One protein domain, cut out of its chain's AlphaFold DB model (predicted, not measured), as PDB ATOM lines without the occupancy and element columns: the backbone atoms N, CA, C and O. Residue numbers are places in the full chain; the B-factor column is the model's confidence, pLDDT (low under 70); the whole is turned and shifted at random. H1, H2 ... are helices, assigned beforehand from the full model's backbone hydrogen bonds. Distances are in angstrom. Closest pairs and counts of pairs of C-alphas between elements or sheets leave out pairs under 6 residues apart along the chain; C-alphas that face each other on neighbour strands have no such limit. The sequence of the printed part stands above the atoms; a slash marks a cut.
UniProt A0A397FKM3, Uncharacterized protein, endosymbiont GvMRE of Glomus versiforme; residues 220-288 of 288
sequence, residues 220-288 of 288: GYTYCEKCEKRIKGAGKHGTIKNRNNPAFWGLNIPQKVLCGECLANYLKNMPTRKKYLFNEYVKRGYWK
ATOM      1  N   GLY A 220      57.255   8.772 -13.329       44.50
ATOM      2  CA  GLY A 220      57.726   9.533 -14.488       44.50
ATOM      3  C   GLY A 220      56.639  10.455 -15.048       44.50
ATOM      4  O   GLY A 220      55.894  10.053 -15.945       44.50
ATOM      5  N   TYR A 221      56.554  11.695 -14.565       51.75
ATOM      6  CA  TYR A 221      55.721  12.721 -15.187       51.75
ATOM      7  C   TYR A 221      56.515  13.506 -16.218       51.75
ATOM      8  O   TYR A 221      57.553  14.100 -15.951       51.75
ATOM      9  N   THR A 222      55.984  13.523 -17.434       63.62
ATOM     10  CA  THR A 222      56.501  14.347 -18.520       63.62
ATOM     11  C   THR A 222      55.768  15.676 -18.483       63.62
ATOM     12  O   THR A 222      54.576  15.766 -18.772       63.62
ATOM     13  N   TYR A 223      56.470  16.703 -18.025       72.88
ATOM     14  CA  TYR A 223      55.983  18.075 -18.018       72.88
ATOM     15  C   TYR A 223      55.821  18.584 -19.453       72.88
ATOM     16  O   TYR A 223      56.510  18.144 -20.377       72.88
ATOM     17  N   CYS A 224      54.895  19.516 -19.655       77.88
ATOM     18  CA  CYS A 224      54.814  20.247 -20.910       77.88
ATOM     19  C   CYS A 224      56.114  21.033 -21.130       77.88
ATOM     20  O   CYS A 224      56.433  21.902 -20.329       77.88
ATOM     21  N   GLU A 225      56.816  20.814 -22.243       76.94
ATOM     22  CA  GLU A 225      58.091  21.499 -22.541       76.94
ATOM     23  C   GLU A 225      57.935  23.011 -22.812       76.94
ATOM     24  O   GLU A 225      58.921  23.695 -23.063       76.94
ATOM     25  N   LYS A 226      56.701  23.537 -22.812       81.44
ATOM     26  CA  LYS A 226      56.408  24.966 -23.012       81.44
ATOM     27  C   LYS A 226      55.932  25.679 -21.748       81.44
ATOM     28  O   LYS A 226      56.331  26.810 -21.522       81.44
ATOM     29  N   CYS A 227      55.023  25.073 -20.987       81.62
ATOM     30  CA  CYS A 227      54.408  25.718 -19.820       81.62
ATOM     31  C   CYS A 227      54.688  24.994 -18.506       81.62
ATOM     32  O   CYS A 227      54.086  25.340 -17.498       81.62
ATOM     33  N   GLU A 228      55.505  23.937 -18.543       78.38
ATOM     34  CA  GLU A 228      55.956  23.159 -17.384       78.38
ATOM     35  C   GLU A 228      54.832  22.540 -16.541       78.38
ATOM     36  O   GLU A 228      55.077  21.890 -15.532       78.38
ATOM     37  N   LYS A 229      53.574  22.636 -16.989       79.12
ATOM     38  CA  LYS A 229      52.448  21.949 -16.359       79.12
ATOM     39  C   LYS A 229      52.629  20.435 -16.465       79.12
ATOM     40  O   LYS A 229      52.940  19.900 -17.536       79.12
ATOM     41  N   ARG A 230      52.359  19.738 -15.361       75.38
ATOM     42  CA  ARG A 230      52.339  18.271 -15.282       75.38
ATOM     43  C   ARG A 230      51.244  17.696 -16.184       75.38
ATOM     44  O   ARG A 230      50.096  18.134 -16.140       75.38
ATOM     45  N   ILE A 231      51.584  16.689 -16.987       75.31
ATOM     46  CA  ILE A 231      50.626  16.010 -17.870       75.31
ATOM     47  C   ILE A 231      50.043  14.792 -17.145       75.31
ATOM     48  O   ILE A 231      50.740  13.812 -16.878       75.31
ATOM     49  N   LYS A 232      48.741  14.840 -16.839       60.66
ATOM     50  CA  LYS A 232      48.020  13.733 -16.193       60.66
ATOM     51  C   LYS A 232      47.917  12.511 -17.120       60.66
ATOM     52  O   LYS A 232      47.599  12.622 -18.307       60.66
ATOM     53  N   GLY A 233      48.159  11.317 -16.571       53.41
ATOM     54  CA  GLY A 233      48.020  10.043 -17.288       53.41
ATOM     55  C   GLY A 233      49.285   9.517 -17.982       53.41
ATOM     56  O   GLY A 233      49.193   8.511 -18.692       53.41
ATOM     57  N   ALA A 234      50.442  10.151 -17.764       52.44
ATOM     58  CA  ALA A 234      51.750   9.504 -17.872       52.44
ATOM     59  C   ALA A 234      51.961   8.681 -16.585       52.44
ATOM     60  O   ALA A 234      52.424   9.195 -15.576       52.44
ATOM     61  N   GLY A 235      51.446   7.448 -16.563       46.88
ATOM     62  CA  GLY A 235      51.493   6.582 -15.376       46.88
ATOM     63  C   GLY A 235      52.875   5.963 -15.119       46.88
ATOM     64  O   GLY A 235      53.820   6.222 -15.858       46.88
ATOM     65  N   LYS A 236      52.934   5.066 -14.118       41.16
ATOM     66  CA  LYS A 236      54.085   4.317 -13.539       41.16
ATOM     67  C   LYS A 236      55.143   3.758 -14.521       41.16
ATOM     68  O   LYS A 236      56.237   3.411 -14.102       41.16
ATOM     69  N   HIS A 237      54.841   3.682 -15.819       47.31
ATOM     70  CA  HIS A 237      55.733   3.184 -16.875       47.31
ATOM     71  C   HIS A 237      56.322   4.280 -17.785       47.31
ATOM     72  O   HIS A 237      56.987   3.958 -18.767       47.31
ATOM     73  N   GLY A 238      56.079   5.568 -17.511       44.81
ATOM     74  CA  GLY A 238      56.696   6.676 -18.255       44.81
ATOM     75  C   GLY A 238      56.275   6.778 -19.729       44.81
ATOM     76  O   GLY A 238      56.953   7.427 -20.527       44.81
ATOM     77  N   THR A 239      55.168   6.142 -20.126       52.22
ATOM     78  CA  THR A 239      54.702   6.157 -21.518       52.22
ATOM     79  C   THR A 239      53.961   7.457 -21.825       52.22
ATOM     80  O   THR A 239      52.787   7.622 -21.477       52.22
ATOM     81  N   ILE A 240      54.628   8.377 -22.528       58.66
ATOM     82  CA  ILE A 240      53.981   9.545 -23.144       58.66
ATOM     83  C   ILE A 240      52.975   9.036 -24.178       58.66
ATOM     84  O   ILE A 240      53.344   8.385 -25.156       58.66
ATOM     85  N   LYS A 241      51.691   9.344 -23.989       69.00
ATOM     86  CA  LYS A 241      50.663   9.002 -24.976       69.00
ATOM     87  C   LYS A 241      50.887   9.826 -26.243       69.00
ATOM     88  O   LYS A 241      51.169  11.017 -26.158       69.00
ATOM     89  N   ASN A 242      50.681   9.222 -27.415       76.19
ATOM     90  CA  ASN A 242      50.881   9.881 -28.716       76.19
ATOM     91  C   ASN A 242      50.175  11.240 -28.828       76.19
ATOM     92  O   ASN A 242      50.711  12.150 -29.446       76.19
ATOM     93  N   ARG A 243      49.028  11.418 -28.160       81.94
ATOM     94  CA  ARG A 243      48.324  12.706 -28.086       81.94
ATOM     95  C   ARG A 243      49.196  13.849 -27.547       81.94
ATOM     96  O   ARG A 243      48.983  14.981 -27.924       81.94
ATOM     97  N   ASN A 244      50.191  13.606 -26.705       83.88
ATOM     98  CA  ASN A 244      51.053  14.664 -26.171       83.88
ATOM     99  C   ASN A 244      52.275  14.962 -27.059       83.88
ATOM    100  O   ASN A 244      52.998  15.914 -26.787       83.88
ATOM    101  N   ASN A 245      52.499  14.185 -28.122       83.62
ATOM    102  CA  ASN A 245      53.601  14.370 -29.063       83.62
ATOM    103  C   ASN A 245      53.173  15.292 -30.225       83.62
ATOM    104  O   ASN A 245      52.275  14.915 -30.982       83.62
ATOM    105  N   PRO A 246      53.812  16.455 -30.450       86.25
ATOM    106  CA  PRO A 246      53.475  17.341 -31.570       86.25
ATOM    107  C   PRO A 246      53.546  16.674 -32.952       86.25
ATOM    108  O   PRO A 246      52.716  16.965 -33.815       86.25
ATOM    109  N   ALA A 247      54.445  15.703 -33.144       83.56
ATOM    110  CA  ALA A 247      54.554  14.966 -34.403       83.56
ATOM    111  C   ALA A 247      53.296  14.130 -34.708       83.56
ATOM    112  O   ALA A 247      52.907  14.001 -35.868       83.56
ATOM    113  N   PHE A 248      52.596  13.618 -33.685       86.88
ATOM    114  CA  PHE A 248      51.316  12.918 -33.876       86.88
ATOM    115  C   PHE A 248      50.248  13.833 -34.490       86.88
ATOM    116  O   PHE A 248      49.370  13.356 -35.213       86.88
ATOM    117  N   TRP A 249      50.338  15.140 -34.245       90.81
ATOM    118  CA  TRP A 249      49.444  16.158 -34.796       90.81
ATOM    119  C   TRP A 249      49.922  16.740 -36.129       90.81
ATOM    120  O   TRP A 249      49.264  17.624 -36.670       90.81
ATOM    121  N   GLY A 250      51.028  16.231 -36.682       88.69
ATOM    122  CA  GLY A 250      51.620  16.733 -37.922       88.69
ATOM    123  C   GLY A 250      52.390  18.043 -37.749       88.69
ATOM    124  O   GLY A 250      52.588  18.757 -38.725       88.69
ATOM    125  N   LEU A 251      52.807  18.379 -36.524       87.19
ATOM    126  CA  LEU A 251      53.584  19.583 -36.243       87.19
ATOM    127  C   LEU A 251      55.083  19.269 -36.284       87.19
ATOM    128  O   LEU A 251      55.552  18.369 -35.585       87.19
ATOM    129  N   ASN A 252      55.839  20.050 -37.054       84.69
ATOM    130  CA  ASN A 252      57.300  19.994 -37.087       84.69
ATOM    131  C   ASN A 252      57.894  21.094 -36.192       84.69
ATOM    132  O   ASN A 252      58.345  22.129 -36.676       84.69
ATOM    133  N   ILE A 253      57.821  20.897 -34.875       80.00
ATOM    134  CA  ILE A 253      58.273  21.869 -33.865       80.00
ATOM    135  C   ILE A 253      59.346  21.259 -32.955       80.00
ATOM    136  O   ILE A 253      59.443  20.033 -32.851       80.00
ATOM    137  N   PRO A 254      60.195  22.081 -32.305       70.19
ATOM    138  CA  PRO A 254      61.312  21.552 -31.536       70.19
ATOM    139  C   PRO A 254      60.895  20.771 -30.288       70.19
ATOM    140  O   PRO A 254      61.672  19.892 -29.893       70.19
ATOM    141  N   GLN A 255      59.724  21.076 -29.715       77.06
ATOM    142  CA  GLN A 255      59.184  20.431 -28.521       77.06
ATOM    143  C   GLN A 255      58.698  19.009 -28.816       77.06
ATOM    144  O   GLN A 255      58.043  18.762 -29.829       77.06
ATOM    145  N   LYS A 256      58.987  18.064 -27.918       74.75
ATOM    146  CA  LYS A 256      58.584  16.652 -28.059       74.75
ATOM    147  C   LYS A 256      57.341  16.301 -27.258       74.75
ATOM    148  O   LYS A 256      56.670  15.326 -27.597       74.75
ATOM    149  N   VAL A 257      57.043  17.071 -26.214       80.50
ATOM    150  CA  VAL A 257      55.893  16.845 -25.337       80.50
ATOM    151  C   VAL A 257      55.203  18.167 -25.030       80.50
ATOM    152  O   VAL A 257      55.803  19.070 -24.453       80.50
ATOM    153  N   LEU A 258      53.926  18.275 -25.391       84.06
ATOM    154  CA  LEU A 258      53.080  19.423 -25.076       84.06
ATOM    155  C   LEU A 258      51.778  18.971 -24.396       84.06
ATOM    156  O   LEU A 258      51.214  17.913 -24.700       84.06
ATOM    157  N   CYS A 259      51.284  19.787 -23.461       86.88
ATOM    158  CA  CYS A 259      49.936  19.629 -22.919       86.88
ATOM    159  C   CYS A 259      48.879  20.029 -23.964       86.88
ATOM    160  O   CYS A 259      49.191  20.684 -24.962       86.88
ATOM    161  N   GLY A 260      47.619  19.658 -23.717       88.00
ATOM    162  CA  GLY A 260      46.504  19.986 -24.611       88.00
ATOM    163  C   GLY A 260      46.391  21.487 -24.891       88.00
ATOM    164  O   GLY A 260      46.284  21.884 -26.045       88.00
ATOM    165  N   GLU A 261      46.530  22.332 -23.866       89.81
ATOM    166  CA  GLU A 261      46.505  23.798 -24.012       89.81
ATOM    167  C   GLU A 261      47.636  24.308 -24.920       89.81
ATOM    168  O   GLU A 261      47.423  25.126 -25.813       89.81
ATOM    169  N   CYS A 262      48.857  23.795 -24.743       90.12
ATOM    170  CA  CYS A 262      49.989  24.210 -25.565       90.12
ATOM    171  C   CYS A 262      49.876  23.719 -27.009       90.12
ATOM    172  O   CYS A 262      50.324  24.429 -27.906       90.12
ATOM    173  N   LEU A 263      49.264  22.554 -27.241       90.88
ATOM    174  CA  LEU A 263      48.943  22.062 -28.584       90.88
ATOM    175  C   LEU A 263      47.834  22.879 -29.249       90.88
ATOM    176  O   LEU A 263      47.910  23.107 -30.456       90.88
ATOM    177  N   ALA A 264      46.852  23.364 -28.483       91.38
ATOM    178  CA  ALA A 264      45.764  24.189 -29.004       91.38
ATOM    179  C   ALA A 264      46.285  25.470 -29.682       91.38
ATOM    180  O   ALA A 264      45.779  25.866 -30.731       91.38
ATOM    181  N   ASN A 265      47.376  26.046 -29.168       93.50
ATOM    182  CA  ASN A 265      48.042  27.206 -29.777       93.50
ATOM    183  C   ASN A 265      48.596  26.937 -31.189       93.50
ATOM    184  O   ASN A 265      48.810  27.875 -31.950       93.50
ATOM    185  N   TYR A 266      48.815  25.671 -31.552       92.19
ATOM    186  CA  TYR A 266      49.290  25.262 -32.875       92.19
ATOM    187  C   TYR A 266      48.176  24.685 -33.754       92.19
ATOM    188  O   TYR A 266      48.468  24.159 -34.829       92.19
ATOM    189  N   LEU A 267      46.903  24.781 -33.342       91.50
ATOM    190  CA  LEU A 267      45.775  24.202 -34.079       91.50
ATOM    191  C   LEU A 267      45.760  24.632 -35.540       91.50
ATOM    192  O   LEU A 267      45.600  23.782 -36.407       91.50
ATOM    193  N   LYS A 268      45.978  25.921 -35.828       89.88
ATOM    194  CA  LYS A 268      45.992  26.460 -37.201       89.88
ATOM    195  C   LYS A 268      47.011  25.751 -38.102       89.88
ATOM    196  O   LYS A 268      46.713  25.539 -39.276       89.88
ATOM    197  N   ASN A 269      48.124  25.302 -37.525       92.12
ATOM    198  CA  ASN A 269      49.255  24.682 -38.212       92.12
ATOM    199  C   ASN A 269      49.093  23.158 -38.362       92.12
ATOM    200  O   ASN A 269      49.910  22.519 -39.019       92.12
ATOM    201  N   MET A 270      48.057  22.559 -37.766       93.38
ATOM    202  CA  MET A 270      47.759  21.137 -37.935       93.38
ATOM    203  C   MET A 270      47.031  20.873 -39.270       93.38
ATOM    204  O   MET A 270      46.202  21.686 -39.698       93.38
ATOM    205  N   PRO A 271      47.233  19.702 -39.902       94.25
ATOM    206  CA  PRO A 271      46.408  19.257 -41.023       94.25
ATOM    207  C   PRO A 271      44.919  19.183 -40.650       94.25
ATOM    208  O   PRO A 271      44.579  18.843 -39.515       94.25
ATOM    209  N   THR A 272      44.012  19.411 -41.605       92.62
ATOM    210  CA  THR A 272      42.547  19.437 -41.377       92.62
ATOM    211  C   THR A 272      42.029  18.195 -40.647       92.62
ATOM    212  O   THR A 272      41.319  18.304 -39.647       92.62
ATOM    213  N   ARG A 273      42.482  17.001 -41.056       91.69
ATOM    214  CA  ARG A 273      42.141  15.731 -40.388       91.69
ATOM    215  C   ARG A 273      42.579  15.696 -38.918       91.69
ATOM    216  O   ARG A 273      41.891  15.121 -38.078       91.69
ATOM    217  N   LYS A 274      43.728  16.298 -38.598       92.44
ATOM    218  CA  LYS A 274      44.276  16.352 -37.237       92.44
ATOM    219  C   LYS A 274      43.578  17.405 -36.379       92.44
ATOM    220  O   LYS A 274      43.349  17.120 -35.211       92.44
ATOM    221  N   LYS A 275      43.148  18.534 -36.955       92.88
ATOM    222  CA  LYS A 275      42.283  19.525 -36.283       92.88
ATOM    223  C   LYS A 275      40.966  18.897 -35.819       92.88
ATOM    224  O   LYS A 275      40.609  19.014 -34.650       92.88
ATOM    225  N   TYR A 276      40.291  18.168 -36.712       92.12
ATOM    226  CA  TYR A 276      39.059  17.447 -36.375       92.12
ATOM    227  C   TYR A 276      39.287  16.439 -35.240       92.12
ATOM    228  O   TYR A 276      38.587  16.459 -34.230       92.12
ATOM    229  N   LEU A 277      40.331  15.611 -35.367       91.81
ATOM    230  CA  LEU A 277      40.702  14.633 -34.344       91.81
ATOM    231  C   LEU A 277      41.038  15.292 -32.996       91.81
ATOM    232  O   LEU A 277      40.690  14.755 -31.949       91.81
ATOM    233  N   PHE A 278      41.702  16.450 -33.009       91.56
ATOM    234  CA  PHE A 278      42.040  17.188 -31.795       91.56
ATOM    235  C   PHE A 278      40.778  17.647 -31.061       91.56
ATOM    236  O   PHE A 278      40.657  17.423 -29.858       91.56
ATOM    237  N   ASN A 279      39.807  18.207 -31.788       90.31
ATOM    238  CA  ASN A 279      38.527  18.638 -31.222       90.31
ATOM    239  C   ASN A 279      37.723  17.463 -30.653       90.31
ATOM    240  O   ASN A 279      37.170  17.571 -29.560       90.31
ATOM    241  N   GLU A 280      37.715  16.314 -31.332       91.44
ATOM    242  CA  GLU A 280      37.126  15.082 -30.791       91.44
ATOM    243  C   GLU A 280      37.800  14.655 -29.482       91.44
ATOM    244  O   GLU A 280      37.131  14.246 -28.532       91.44
ATOM    245  N   TYR A 281      39.123  14.803 -29.393       87.50
ATOM    246  CA  TYR A 281      39.857  14.483 -28.172       87.50
ATOM    247  C   TYR A 281      39.537  15.452 -27.024       87.50
ATOM    248  O   TYR A 281      39.471  15.028 -25.868       87.50
ATOM    249  N   VAL A 282      39.306  16.730 -27.343       87.00
ATOM    250  CA  VAL A 282      38.844  17.746 -26.386       87.00
ATOM    251  C   VAL A 282      37.456  17.406 -25.854       87.00
ATOM    252  O   VAL A 282      37.290  17.335 -24.637       87.00
ATOM    253  N   LYS A 283      36.489  17.116 -26.734       88.44
ATOM    254  CA  LYS A 283      35.119  16.741 -26.334       88.44
ATOM    255  C   LYS A 283      35.094  15.515 -25.421       88.44
ATOM    256  O   LYS A 283      34.368  15.494 -24.436       88.44
ATOM    257  N   ARG A 284      35.931  14.516 -25.719       82.81
ATOM    258  CA  ARG A 284      36.058  13.271 -24.938       82.81
ATOM    259  C   ARG A 284      36.846  13.437 -23.633       82.81
ATOM    260  O   ARG A 284      37.036  12.464 -22.913       82.81
ATOM    261  N   GLY A 285      37.339  14.641 -23.331       79.94
ATOM    262  CA  GLY A 285      38.012  14.937 -22.068       79.94
ATOM    263  C   GLY A 285      39.425  14.365 -21.936       79.94
ATOM    264  O   GLY A 285      39.937  14.291 -20.825       79.94
ATOM    265  N   TYR A 286      40.106  14.004 -23.033       77.75
ATOM    266  CA  TYR A 286      41.454  13.408 -22.969       77.75
ATOM    267  C   TYR A 286      42.553  14.344 -22.433       77.75
ATOM    268  O   TYR A 286      43.687  13.891 -22.234       77.75
ATOM    269  N   TRP A 287      42.233  15.626 -22.237       73.81
ATOM    270  CA  TRP A 287      43.144  16.671 -21.769       73.81
ATOM    271  C   TRP A 287      42.864  17.164 -20.339       73.81
ATOM    272  O   TRP A 287      43.598  18.040 -19.886       73.81
ATOM    273  N   LYS A 288      41.828  16.645 -19.659       61.03
ATOM    274  CA  LYS A 288      41.466  16.993 -18.267       61.03
ATOM    275  C   LYS A 288      42.278  16.200 -17.227       61.03
ATOM    276  O   LYS A 288      42.673  15.056 -17.544       61.03
TER     277      LYS A 288
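Overview. This is residues 220 to 288 of the 288 residues of an uncharacterized protein of endosymbiont GvMRE of Glomus versiforme (UniProt A0A397FKM3). What is the shape? There is little regular structure: a loop-rich body in which residues 220 to 245, with no named element, fold back at one end, and short H1 and H2 lie between them and H3, the longest helix. What are its measures? The printed part has 69 residues, 21 of them in H1, H2 and H3 in that order, all helix with no named strand. It is compact, with radius of gyration of the C-alphas 11.4 A and spans of 33 by 27 by 18 A.

Arrangement. What is close to H1, residues 246 to 249? It is close but not clearly touching to H2, residues 260 to 264 (C-alphas of Pro 246 and Leu 263, the closest, 7.2 A). It is likewise close but not clearly touching to H3, residues 272 to 283, where the closest C-alphas, of Trp 249 and Lys 274, are 5.7 A apart. How do H2 and H3 stand? They are near each other, their closest C-alphas 8.2 A apart. What do the backbones show? Each O i to N i+4 pair of H2 and H3 is within hydrogen-bond range; H1 is too short for one.

Along the chain. Where does H1 begin? C-alpha 246 is at (53.475, 17.341, -31.570); H1 is 5.3 A long and H2 6.1 A. Where does H3 end? It runs 17.0 A to C-alpha 283 at (35.119, 16.741, -26.334).

Size, cuts and confidence. How large is it? The two farthest C-alphas, of Lys 236 and Thr 272, are 33.7 A apart. Is it unbroken and sure? The printed part has no cut, neither link between helices is long, and pLDDT is under 70 at residues 220 to 222, 232 to 241 and 288.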